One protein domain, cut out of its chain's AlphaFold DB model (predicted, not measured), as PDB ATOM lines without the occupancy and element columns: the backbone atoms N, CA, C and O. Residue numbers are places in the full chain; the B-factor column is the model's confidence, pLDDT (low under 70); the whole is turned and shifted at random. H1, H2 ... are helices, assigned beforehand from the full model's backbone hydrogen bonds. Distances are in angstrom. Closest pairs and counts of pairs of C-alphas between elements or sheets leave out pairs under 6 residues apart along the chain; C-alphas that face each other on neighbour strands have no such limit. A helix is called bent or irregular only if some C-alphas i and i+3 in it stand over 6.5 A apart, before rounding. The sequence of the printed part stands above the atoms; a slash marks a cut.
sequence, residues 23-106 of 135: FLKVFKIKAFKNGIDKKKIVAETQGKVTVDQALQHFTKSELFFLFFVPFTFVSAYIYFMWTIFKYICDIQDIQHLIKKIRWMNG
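Overview. This is residues 23 to 106 of the 135 residues of an uncharacterized protein of Plasmodium gonderi (UniProt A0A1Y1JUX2). An open, strung-out chain of four helices, no two of which touch: the long helix H3 makes most of the length, and at one end of it the short H2, a loop and the free-standing H1 form a wide open hook. At the other end of H3 the chain turns and the small helix H4 leads off beyond it. The printed part has 84 residues, with four named helices in the order H1, H2, H3, H4 and no named strand; the class is all helix. The whole is extended, with a radius of gyration of the C-alphas of 23.7 A, and spans 71 by 33 by 16 A.

Arrangement. H1, residues 23 to 42, comes first, and residues 23 to 37 of it stand free, with no C-alpha 8 or more residues away along the chain within 10 A. A short link of 8 residues joins it to H2, residues 51 to 57; residues 40 to 54, of which 40 to 42 belong to H1 and 51 to 54 to H2, also stand free. A tight link of 2 residues joins H2 to H3, residues 60 to 88, of which residues 64 to 82 stand free. A tight link of 5 residues joins H3 to H4, residues 94 to 104. Each pair of these four helices is apart, with no C-alpha of the one within 8 A of the other. In H4 every O i to N i+4 pair is within hydrogen-bond range, against 12 of 16 in H1, 2 of 3 in H2 and 24 of 25 in H3.

Along the chain. H1 begins at C-alpha 23, (1.524, 15.061, -55.882), and is 29.6 A long from first to last C-alpha. H2 is 10.5 A long. H3, the longest helix with 29 residues, begins at C-alpha 60, (-10.140, 3.086, -45.534), and measures 41.9 A. H3 has a kink of 28 degrees near residue 67; it is neither bent nor irregular, but only just: C-alphas 66 and 69 are 6.2 A apart. H4 is 15.2 A long and ends at C-alpha 104, (-18.344, 41.474, -16.024).

Size, cuts and confidence. The two C-alphas farthest apart are those of Glu 44 and Gly 106, at 71.4 A, while the first and last printed C-alphas, of Phe 23 and Gly 106, are 56.4 A apart. The printed part has no cut and no long link. Mean pLDDT of the printed part is 71.3; residues 23 to 58 are under 70, and the mean is 51 in H1 and 59 in H2, but 88 in H3 and 81 in H4.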
ATOM      1  N   PHE A  23       1.744  16.489 -56.158       50.78
ATOM      2  CA  PHE A  23       1.524  15.061 -55.882       50.78
ATOM      3  C   PHE A  23       0.034  14.702 -55.763       50.78
ATOM      4  O   PHE A  23      -0.383  13.642 -56.244       50.78
ATOM      5  N   LEU A  24      -0.800  15.592 -55.211       51.56
ATOM      6  CA  LEU A  24      -2.252  15.382 -55.139       51.56
ATOM      7  C   LEU A  24      -2.920  15.360 -56.524       51.56
ATOM      8  O   LEU A  24      -3.881  14.610 -56.722       51.56
ATOM      9  N   LYS A  25      -2.410  16.129 -57.500       48.31
ATOM     10  CA  LYS A  25      -2.925  16.099 -58.882       48.31
ATOM     11  C   LYS A  25      -2.659  14.752 -59.559       48.31
ATOM     12  O   LYS A  25      -3.556  14.220 -60.209       48.31
ATOM     13  N   VAL A  26      -1.476  14.162 -59.362       53.25
ATOM     14  CA  VAL A  26      -1.115  12.866 -59.972       53.25
ATOM     15  C   VAL A  26      -1.868  11.697 -59.321       53.25
ATOM     16  O   VAL A  26      -2.337  10.798 -60.026       53.25
ATOM     17  N   PHE A  27      -2.053  11.715 -57.996       50.88
ATOM     18  CA  PHE A  27      -2.781  10.651 -57.290       50.88
ATOM     19  C   PHE A  27      -4.277  10.606 -57.638       50.88
ATOM     20  O   PHE A  27      -4.825   9.512 -57.798       50.88
ATOM     21  N   LYS A  28      -4.932  11.762 -57.829       49.31
ATOM     22  CA  LYS A  28      -6.358  11.812 -58.208       49.31
ATOM     23  C   LYS A  28      -6.644  11.124 -59.547       49.31
ATOM     24  O   LYS A  28      -7.651  10.434 -59.665       49.31
ATOM     25  N   ILE A  29      -5.759  11.262 -60.537       52.94
ATOM     26  CA  ILE A  29      -5.995  10.736 -61.894       52.94
ATOM     27  C   ILE A  29      -5.818   9.207 -61.943       52.94
ATOM     28  O   ILE A  29      -6.620   8.514 -62.570       52.94
ATOM     29  N   LYS A  30      -4.819   8.650 -61.238       50.09
ATOM     30  CA  LYS A  30      -4.608   7.188 -61.185       50.09
ATOM     31  C   LYS A  30      -5.676   6.455 -60.365       50.09
ATOM     32  O   LYS A  30      -6.096   5.373 -60.768       50.09
ATOM     33  N   ALA A  31      -6.144   7.038 -59.257       55.47
ATOM     34  CA  ALA A  31      -7.210   6.439 -58.450       55.47
ATOM     35  C   ALA A  31      -8.548   6.379 -59.211       55.47
ATOM     36  O   ALA A  31      -9.264   5.382 -59.128       55.47
ATOM     37  N   PHE A  32      -8.851   7.406 -60.013       48.62
ATOM     38  CA  PHE A  32     -10.092   7.466 -60.784       48.62
ATOM     39  C   PHE A  32     -10.144   6.398 -61.887       48.62
ATOM     40  O   PHE A  32     -11.168   5.738 -62.047       48.62
ATOM     41  N   LYS A  33      -9.026   6.154 -62.588       50.91
ATOM     42  CA  LYS A  33      -8.955   5.140 -63.656       50.91
ATOM     43  C   LYS A  33      -9.179   3.718 -63.120       50.91
ATOM     44  O   LYS A  33      -9.997   2.988 -63.660       50.91
ATOM     45  N   ASN A  34      -8.557   3.376 -61.989       51.38
ATOM     46  CA  ASN A  34      -8.714   2.056 -61.365       51.38
ATOM     47  C   ASN A  34     -10.094   1.854 -60.695       51.38
ATOM     48  O   ASN A  34     -10.497   0.716 -60.452       51.38
ATOM     49  N   GLY A  35     -10.807   2.937 -60.362       50.31
ATOM     50  CA  GLY A  35     -12.160   2.889 -59.794       50.31
ATOM     51  C   GLY A  35     -13.270   2.711 -60.837       50.31
ATOM     52  O   GLY A  35     -14.284   2.080 -60.538       50.31
ATOM     53  N   ILE A  36     -13.086   3.223 -62.061       52.38
ATOM     54  CA  ILE A  36     -14.064   3.085 -63.158       52.38
ATOM     55  C   ILE A  36     -14.159   1.628 -63.623       52.38
ATOM     56  O   ILE A  36     -15.265   1.104 -63.763       52.38
ATOM     57  N   ASP A  37     -13.018   0.950 -63.775       51.66
ATOM     58  CA  ASP A  37     -12.984  -0.440 -64.243       51.66
ATOM     59  C   ASP A  37     -13.665  -1.395 -63.245       51.66
ATOM     60  O   ASP A  37     -14.338  -2.341 -63.645       51.66
ATOM     61  N   LYS A  38     -13.598  -1.098 -61.937       51.66
ATOM     62  CA  LYS A  38     -14.283  -1.878 -60.891       51.66
ATOM     63  C   LYS A  38     -15.789  -1.619 -60.827       51.66
ATOM     64  O   LYS A  38     -16.552  -2.546 -60.576       51.66
ATOM     65  N   LYS A  39     -16.241  -0.383 -61.070       52.12
ATOM     66  CA  LYS A  39     -17.677  -0.044 -61.070       52.12
ATOM     67  C   LYS A  39     -18.431  -0.677 -62.238       52.12
ATOM     68  O   LYS A  39     -19.600  -1.013 -62.077       52.12
ATOM     69  N   LYS A  40     -17.768  -0.878 -63.384       50.50
ATOM     70  CA  LYS A  40     -18.384  -1.523 -64.552       50.50
ATOM     71  C   LYS A  40     -18.716  -3.003 -64.302       50.50
ATOM     72  O   LYS A  40     -19.720  -3.472 -64.812       50.50
ATOM     73  N   ILE A  41     -17.928  -3.691 -63.470       52.72
ATOM     74  CA  ILE A  41     -18.121  -5.110 -63.113       52.72
ATOM     75  C   ILE A  41     -19.237  -5.281 -62.063       52.72
ATOM     76  O   ILE A  41     -19.952  -6.273 -62.066       52.72
ATOM     77  N   VAL A  42     -19.422  -4.299 -61.172       50.69
ATOM     78  CA  VAL A  42     -20.421  -4.371 -60.084       50.69
ATOM     79  C   VAL A  42     -21.834  -3.984 -60.543       50.69
ATOM     80  O   VAL A  42     -22.818  -4.436 -59.959       50.69
ATOM     81  N   ALA A  43     -21.962  -3.184 -61.607       50.19
ATOM     82  CA  ALA A  43     -23.262  -2.780 -62.147       50.19
ATOM     83  C   ALA A  43     -24.099  -3.954 -62.704       50.19
ATOM     84  O   ALA A  43     -25.318  -3.832 -62.781       50.19
ATOM     85  N   GLU A  44     -23.473  -5.088 -63.041       51.38
ATOM     86  CA  GLU A  44     -24.159  -6.302 -63.514       51.38
ATOM     87  C   GLU A  44     -24.776  -7.150 -62.388       51.38
ATOM     88  O   GLU A  44     -25.627  -7.995 -62.649       51.38
ATOM     89  N   THR A  45     -24.427  -6.902 -61.124       49.12
ATOM     90  CA  THR A  45     -24.952  -7.650 -59.972       49.12
ATOM     91  C   THR A  45     -25.859  -6.772 -59.116       49.12
ATOM     92  O   THR A  45     -25.534  -6.420 -57.983       49.12
ATOM     93  N   GLN A  46     -27.016  -6.386 -59.654       52.25
ATOM     94  CA  GLN A  46     -28.076  -5.754 -58.863       52.25
ATOM     95  C   GLN A  46     -28.902  -6.806 -58.113       52.25
ATOM     96  O   GLN A  46     -29.864  -7.365 -58.632       52.25
ATOM     97  N   GLY A  47     -28.556  -7.023 -56.846       47.19
ATOM     98  CA  GLY A  47     -29.390  -7.722 -55.870       47.19
ATOM     99  C   GLY A  47     -29.177  -7.113 -54.487       47.19
ATOM    100  O   GLY A  47     -28.099  -7.262 -53.934       47.19
ATOM    101  N   LYS A  48     -30.187  -6.385 -53.981       52.03
ATOM    102  CA  LYS A  48     -30.318  -5.799 -52.623       52.03
ATOM    103  C   LYS A  48     -28.995  -5.475 -51.905       52.03
ATOM    104  O   LYS A  48     -28.482  -6.282 -51.136       52.03
ATOM    105  N   VAL A  49     -28.526  -4.239 -52.075       54.94
ATOM    106  CA  VAL A  49     -27.370  -3.700 -51.344       54.94
ATOM    107  C   VAL A  49     -27.732  -3.539 -49.865       54.94
ATOM    108  O   VAL A  49     -28.455  -2.618 -49.482       54.94
ATOM    109  N   THR A  50     -27.250  -4.457 -49.034       57.91
ATOM    110  CA  THR A  50     -27.230  -4.320 -47.575       57.91
ATOM    111  C   THR A  50     -26.134  -3.332 -47.162       57.91
ATOM    112  O   THR A  50     -25.127  -3.171 -47.851       57.91
ATOM    113  N   VAL A  51     -26.320  -2.641 -46.030       59.28
ATOM    114  CA  VAL A  51     -25.402  -1.595 -45.522       59.28
ATOM    115  C   VAL A  51     -23.954  -2.103 -45.402       59.28
ATOM    116  O   VAL A  51     -23.009  -1.356 -45.657       59.28
ATOM    117  N   ASP A  52     -23.777  -3.399 -45.138       58.97
ATOM    118  CA  ASP A  52     -22.470  -4.057 -45.042       58.97
ATOM    119  C   ASP A  52     -21.714  -4.146 -46.382       58.97
ATOM    120  O   ASP A  52     -20.484  -4.069 -46.405       58.97
ATOM    121  N   GLN A  53     -22.415  -4.231 -47.520       56.25
ATOM    122  CA  GLN A  53     -21.786  -4.207 -48.850       56.25
ATOM    123  C   GLN A  53     -21.315  -2.803 -49.244       56.25
ATOM    124  O   GLN A  53     -20.297  -2.656 -49.923       56.25
ATOM    125  N   ALA A  54     -22.009  -1.755 -48.788       57.84
ATOM    126  CA  ALA A  54     -21.582  -0.379 -49.028       57.84
ATOM    127  C   ALA A  54     -20.247  -0.081 -48.324       57.84
ATOM    128  O   ALA A  54     -19.398   0.610 -48.886       57.84
ATOM    129  N   LEU A  55     -20.017  -0.660 -47.138       57.69
ATOM    130  CA  LEU A  55     -18.765  -0.503 -46.393       57.69
ATOM    131  C   LEU A  55     -17.563  -1.158 -47.098       57.69
ATOM    132  O   LEU A  55     -16.457  -0.627 -47.030       57.69
ATOM    133  N   GLN A  56     -17.768  -2.273 -47.813       61.94
ATOM    134  CA  GLN A  56     -16.723  -2.923 -48.622       61.94
ATOM    135  C   GLN A  56     -16.304  -2.102 -49.849       61.94
ATOM    136  O   GLN A  56     -15.207  -2.295 -50.377       61.94
ATOM    137  N   HIS A  57     -17.160  -1.186 -50.299       61.06
ATOM    138  CA  HIS A  57     -16.888  -0.346 -51.458       61.06
ATOM    139  C   HIS A  57     -16.019   0.873 -51.154       61.06
ATOM    140  O   HIS A  57     -15.392   1.395 -52.078       61.06
ATOM    141  N   PHE A  58     -15.958   1.309 -49.893       63.69
ATOM    142  CA  PHE A  58     -15.151   2.453 -49.488       63.69
ATOM    143  C   PHE A  58     -13.791   1.998 -48.977       63.69
ATOM    144  O   PHE A  58     -13.664   1.238 -48.014       63.69
ATOM    145  N   THR A  59     -12.737   2.507 -49.604       73.88
ATOM    146  CA  THR A  59     -11.376   2.249 -49.124       73.88
ATOM    147  C   THR A  59     -11.177   2.997 -47.799       73.88
ATOM    148  O   THR A  59     -11.672   4.112 -47.643       73.88
ATOM    149  N   LYS A  60     -10.418   2.439 -46.841       74.69
ATOM    150  CA  LYS A  60     -10.140   3.086 -45.534       74.69
ATOM    151  C   LYS A  60      -9.691   4.553 -45.668       74.69
ATOM    152  O   LYS A  60     -10.013   5.384 -44.825       74.69
ATOM    153  N   SER A  61      -8.975   4.871 -46.746       71.94
ATOM    154  CA  SER A  61      -8.559   6.228 -47.099       71.94
ATOM    155  C   SER A  61      -9.722   7.145 -47.490       71.94
ATOM    156  O   SER A  61      -9.748   8.292 -47.063       71.94
ATOM    157  N   GLU A  62     -10.691   6.674 -48.273       77.38
ATOM    158  CA  GLU A  62     -11.846   7.469 -48.712       77.38
ATOM    159  C   GLU A  62     -12.750   7.828 -47.537       77.38
ATOM    160  O   GLU A  62     -13.162   8.980 -47.413       77.38
ATOM    161  N   LEU A  63     -12.974   6.871 -46.632       80.19
ATOM    162  CA  LEU A  63     -13.710   7.117 -45.397       80.19
ATOM    163  C   LEU A  63     -12.989   8.161 -44.530       80.19
ATOM    164  O   LEU A  63     -13.615   9.078 -44.008       80.19
ATOM    165  N   PHE A  64     -11.658   8.079 -44.436       80.00
ATOM    166  CA  PHE A  64     -10.866   9.081 -43.726       80.00
ATOM    167  C   PHE A  64     -11.009  10.472 -44.354       80.00
ATOM    168  O   PHE A  64     -11.274  11.427 -43.633       80.00
ATOM    169  N   PHE A  65     -10.903  10.608 -45.679       83.12
ATOM    170  CA  PHE A  65     -11.098  11.902 -46.343       83.12
ATOM    171  C   PHE A  65     -12.516  12.454 -46.153       83.12
ATOM    172  O   PHE A  65     -12.663  13.662 -45.969       83.12
ATOM    173  N   LEU A  66     -13.535  11.589 -46.149       86.31
ATOM    174  CA  LEU A  66     -14.930  11.984 -45.956       86.31
ATOM    175  C   LEU A  66     -15.150  12.695 -44.614       86.31
ATOM    176  O   LEU A  66     -15.897  13.665 -44.560       86.31
ATOM    177  N   PHE A  67     -14.482  12.248 -43.547       85.06
ATOM    178  CA  PHE A  67     -14.637  12.828 -42.208       85.06
ATOM    179  C   PHE A  67     -13.563  13.862 -41.866       85.06
ATOM    180  O   PHE A  67     -13.851  14.889 -41.247       85.06
ATOM    181  N   PHE A  68     -12.324  13.628 -42.291       88.19
ATOM    182  CA  PHE A  68     -11.193  14.477 -41.940       88.19
ATOM    183  C   PHE A  68     -11.241  15.819 -42.666       88.19
ATOM    184  O   PHE A  68     -10.941  16.846 -42.064       88.19
ATOM    185  N   VAL A  69     -11.667  15.852 -43.934       87.56
ATOM    186  CA  VAL A  69     -11.749  17.112 -44.686       87.56
ATOM    187  C   VAL A  69     -12.746  18.081 -44.031       87.56
ATOM    188  O   VAL A  69     -12.319  19.180 -43.671       87.56
ATOM    189  N   PRO A  70     -14.013  17.708 -43.757       91.81
ATOM    190  CA  PRO A  70     -14.928  18.569 -43.008       91.81
ATOM    191  C   PRO A  70     -14.380  18.980 -41.639       91.81
ATOM    192  O   PRO A  70     -14.456  20.153 -41.283       91.81
ATOM    193  N   PHE A  71     -13.762  18.053 -40.899       91.25
ATOM    194  CA  PHE A  71     -13.176  18.355 -39.593       91.25
ATOM    195  C   PHE A  71     -12.068  19.416 -39.677       91.25
ATOM    196  O   PHE A  71     -12.029  20.330 -38.855       91.25
ATOM    197  N   THR A  72     -11.204  19.348 -40.694       93.31
ATOM    198  CA  THR A  72     -10.161  20.364 -40.919       93.31
ATOM    199  C   THR A  72     -10.731  21.729 -41.290       93.31
ATOM    200  O   THR A  72     -10.220  22.744 -40.827       93.31
ATOM    201  N   PHE A  73     -11.806  21.782 -42.081       93.12
ATOM    202  CA  PHE A  73     -12.471  23.047 -42.400       93.12
ATOM    203  C   PHE A  73     -13.120  23.667 -41.163       93.12
ATOM    204  O   PHE A  73     -12.955  24.862 -40.919       93.12
ATOM    205  N   VAL A  74     -13.809  22.858 -40.357       95.44
ATOM    206  CA  VAL A  74     -14.425  23.311 -39.104       95.44
ATOM    207  C   VAL A  74     -13.359  23.797 -38.121       95.44
ATOM    208  O   VAL A  74     -13.511  24.873 -37.545       95.44
ATOM    209  N   SER A  75     -12.253  23.068 -37.953       94.62
ATOM    210  CA  SER A  75     -11.183  23.483 -37.039       94.62
ATOM    211  C   SER A  75     -10.474  24.755 -37.509       94.62
ATOM    212  O   SER A  75     -10.230  25.648 -36.696       94.62
ATOM    213  N   ALA A  76     -10.215  24.895 -38.812       95.94
ATOM    214  CA  ALA A  76      -9.661  26.119 -39.388       95.94
ATOM    215  C   ALA A  76     -10.603  27.319 -39.194       95.94
ATOM    216  O   ALA A  76     -10.149  28.405 -38.832       95.94
ATOM    217  N   TYR A  77     -11.909  27.118 -39.376       95.25
ATOM    218  CA  TYR A  77     -12.916  28.147 -39.127       95.25
ATOM    219  C   TYR A  77     -12.942  28.580 -37.655       95.25
ATOM    220  O   TYR A  77     -12.882  29.776 -37.370       95.25
ATOM    221  N   ILE A  78     -12.966  27.624 -36.719       94.44
ATOM    222  CA  ILE A  78     -12.923  27.910 -35.275       94.44
ATOM    223  C   ILE A  78     -11.648  28.679 -34.924       94.44
ATOM    224  O   ILE A  78     -11.713  29.668 -34.197       94.44
ATOM    225  N   TYR A  79     -10.499  28.271 -35.465       94.56
ATOM    226  CA  TYR A  79      -9.231  28.962 -35.240       94.56
ATOM    227  C   TYR A  79      -9.263  30.407 -35.751       94.56
ATOM    228  O   TYR A  79      -8.840  31.324 -35.048       94.56
ATOM    229  N   PHE A  80      -9.799  30.634 -36.951       94.44
ATOM    230  CA  PHE A  80      -9.907  31.974 -37.519       94.44
ATOM    231  C   PHE A  80     -10.852  32.865 -36.708       94.44
ATOM    232  O   PHE A  80     -10.493  33.991 -36.361       94.44
ATOM    233  N   MET A  81     -12.021  32.337 -36.330       92.50
ATOM    234  CA  MET A  81     -12.969  33.044 -35.468       92.50
ATOM    235  C   MET A  81     -12.372  33.349 -34.096       92.50
ATOM    236  O   MET A  81     -12.564  34.447 -33.581       92.50
ATOM    237  N   TRP A  82     -11.585  32.435 -33.528       90.19
ATOM    238  CA  TRP A  82     -10.861  32.670 -32.282       90.19
ATOM    239  C   TRP A  82      -9.816  33.783 -32.413       90.19
ATOM    240  O   TRP A  82      -9.702  34.626 -31.526       90.19
ATOM    241  N   THR A  83      -9.083  33.839 -33.525       88.12
ATOM    242  CA  THR A  83      -8.130  34.926 -33.798       88.12
ATOM    243  C   THR A  83      -8.836  36.272 -33.954       88.12
ATOM    244  O   THR A  83      -8.395  37.257 -33.362       88.12
ATOM    245  N   ILE A  84      -9.951  36.324 -34.692       90.69
ATOM    246  CA  ILE A  84     -10.772  37.541 -34.799       90.69
ATOM    247  C   ILE A  84     -11.278  37.958 -33.419       90.69
ATOM    248  O   ILE A  84     -11.177  39.125 -33.051       90.69
ATOM    249  N   PHE A  85     -11.784  37.011 -32.636       87.25
ATOM    250  CA  PHE A  85     -12.275  37.269 -31.289       87.25
ATOM    251  C   PHE A  85     -11.175  37.829 -30.376       87.25
ATOM    252  O   PHE A  85     -11.392  38.828 -29.693       87.25
ATOM    253  N   LYS A  86      -9.970  37.246 -30.416       85.69
ATOM    254  CA  LYS A  86      -8.799  37.765 -29.693       85.69
ATOM    255  C   LYS A  86      -8.469  39.202 -30.080       85.69
ATOM    256  O   LYS A  86      -8.154  39.995 -29.197       85.69
ATOM    257  N   TYR A  87      -8.561  39.521 -31.371       84.69
ATOM    258  CA  TYR A  87      -8.316  40.865 -31.883       84.69
ATOM    259  C   TYR A  87      -9.391  41.864 -31.432       84.69
ATOM    260  O   TYR A  87      -9.056  42.927 -30.921       84.69
ATOM    261  N   ILE A  88     -10.678  41.520 -31.563       83.69
ATOM    262  CA  ILE A  88     -11.793  42.411 -31.197       83.69
ATOM    263  C   ILE A  88     -11.828  42.669 -29.689       83.69
ATOM    264  O   ILE A  88     -12.047  43.797 -29.255       83.69
ATOM    265  N   CYS A  89     -11.635  41.632 -28.875       74.94
ATOM    266  CA  CYS A  89     -11.753  41.749 -27.423       74.94
ATOM    267  C   CYS A  89     -10.447  42.175 -26.730       74.94
ATOM    268  O   CYS A  89     -10.433  42.274 -25.495       74.94
ATOM    269  N   ASP A  90      -9.371  42.392 -27.496       78.12
ATOM    270  CA  ASP A  90      -8.005  42.643 -27.021       78.12
ATOM    271  C   ASP A  90      -7.619  41.668 -25.895       78.12
ATOM    272  O   ASP A  90      -7.481  41.999 -24.706       78.12
ATOM    273  N   ILE A  91      -7.620  40.382 -26.248       78.31
ATOM    274  CA  ILE A  91      -7.360  39.281 -25.325       78.31
ATOM    275  C   ILE A  91      -6.114  38.546 -25.785       78.31
ATOM    276  O   ILE A  91      -6.124  37.831 -26.786       78.31
ATOM    277  N   GLN A  92      -5.052  38.672 -24.992       73.75
ATOM    278  CA  GLN A  92      -3.814  37.931 -25.213       73.75
ATOM    279  C   GLN A  92      -3.974  36.444 -24.855       73.75
ATOM    280  O   GLN A  92      -3.596  35.573 -25.644       73.75
ATOM    281  N   ASP A  93      -4.606  36.147 -23.712       75.81
ATOM    282  CA  ASP A  93      -4.683  34.793 -23.153       75.81
ATOM    283  C   ASP A  93      -6.089  34.402 -22.653       75.81
ATOM    284  O   ASP A  93      -6.902  35.249 -22.271       75.81
ATOM    285  N   ILE A  94      -6.374  33.099 -22.607       79.81
ATOM    286  CA  ILE A  94      -7.634  32.520 -22.114       79.81
ATOM    287  C   ILE A  94      -7.865  32.922 -20.652       79.81
ATOM    288  O   ILE A  94      -8.991  33.224 -20.258       79.81
ATOM    289  N   GLN A  95      -6.804  33.004 -19.844       79.75
ATOM    290  CA  GLN A  95      -6.922  33.468 -18.460       79.75
ATOM    291  C   GLN A  95      -7.385  34.928 -18.368       79.75
ATOM    292  O   GLN A  95      -8.188  35.263 -17.498       79.75
ATOM    293  N   HIS A  96      -6.930  35.788 -19.285       79.62
ATOM    294  CA  HIS A  96      -7.367  37.183 -19.362       79.62
ATOM    295  C   HIS A  96      -8.850  37.287 -19.754       79.62
ATOM    296  O   HIS A  96      -9.583  38.078 -19.161       79.62
ATOM    297  N   LEU A  97      -9.324  36.428 -20.668       82.88
ATOM    298  CA  LEU A  97     -10.754  36.305 -20.984       82.88
ATOM    299  C   LEU A  97     -11.570  35.915 -19.748       82.88
ATOM    300  O   LEU A  97     -12.576  36.555 -19.452       82.88
ATOM    301  N   ILE A  98     -11.136  34.891 -19.007       82.69
ATOM    302  CA  ILE A  98     -11.853  34.414 -17.814       82.69
ATOM    303  C   ILE A  98     -11.931  35.518 -16.753       82.69
ATOM    304  O   ILE A  98     -13.004  35.734 -16.190       82.69
ATOM    305  N   LYS A  99     -10.836  36.254 -16.512       80.62
ATOM    306  CA  LYS A  99     -10.829  37.410 -15.598       80.62
ATOM    307  C   LYS A  99     -11.802  38.500 -16.059       80.62
ATOM    308  O   LYS A  99     -12.604  38.966 -15.257       80.62
ATOM    309  N   LYS A 100     -11.800  38.856 -17.353       80.31
ATOM    310  CA  LYS A 100     -12.758  39.823 -17.929       80.31
ATOM    311  C   LYS A 100     -14.211  39.368 -17.741       80.31
ATOM    312  O   LYS A 100     -15.038  40.169 -17.321       80.31
ATOM    313  N   ILE A 101     -14.518  38.088 -17.966       84.62
ATOM    314  CA  ILE A 101     -15.864  37.525 -17.753       84.62
ATOM    315  C   ILE A 101     -16.259  37.567 -16.269       84.62
ATOM    316  O   ILE A 101     -17.392  37.909 -15.938       84.62
ATOM    317  N   ARG A 102     -15.345  37.234 -15.348       82.69
ATOM    318  CA  ARG A 102     -15.617  37.300 -13.900       82.69
ATOM    319  C   ARG A 102     -15.828  38.726 -13.405       82.69
ATOM    320  O   ARG A 102     -16.714  38.939 -12.578       82.69
ATOM    321  N   TRP A 103     -15.061  39.676 -13.936       82.81
ATOM    322  CA  TRP A 103     -15.280  41.099 -13.704       82.81
ATOM    323  C   TRP A 103     -16.641  41.556 -14.242       82.81
ATOM    324  O   TRP A 103     -17.391  42.183 -13.502       82.81
ATOM    325  N   MET A 104     -17.010  41.182 -15.474       79.38
ATOM    326  CA  MET A 104     -18.344  41.474 -16.024       79.38
ATOM    327  C   MET A 104     -19.468  40.894 -15.157       79.38
ATOM    328  O   MET A 104     -20.516  41.511 -15.013       79.38
ATOM    329  N   ASN A 105     -19.237  39.733 -14.543       86.38
ATOM    330  CA  ASN A 105     -20.165  39.112 -13.597       86.38
ATOM    331  C   ASN A 105     -20.144  39.750 -12.193       86.38
ATOM    332  O   ASN A 105     -20.771  39.213 -11.280       86.38
ATOM    333  N   GLY A 106     -19.413  40.851 -11.988       81.06
ATOM    334  CA  GLY A 106     -19.375  41.609 -10.734       81.06
ATOM    335  C   GLY A 106     -18.647  40.917  -9.581       81.06
ATOM    336  O   GLY A 106     -18.761  41.357  -8.441       81.06
TER     337      GLY A 106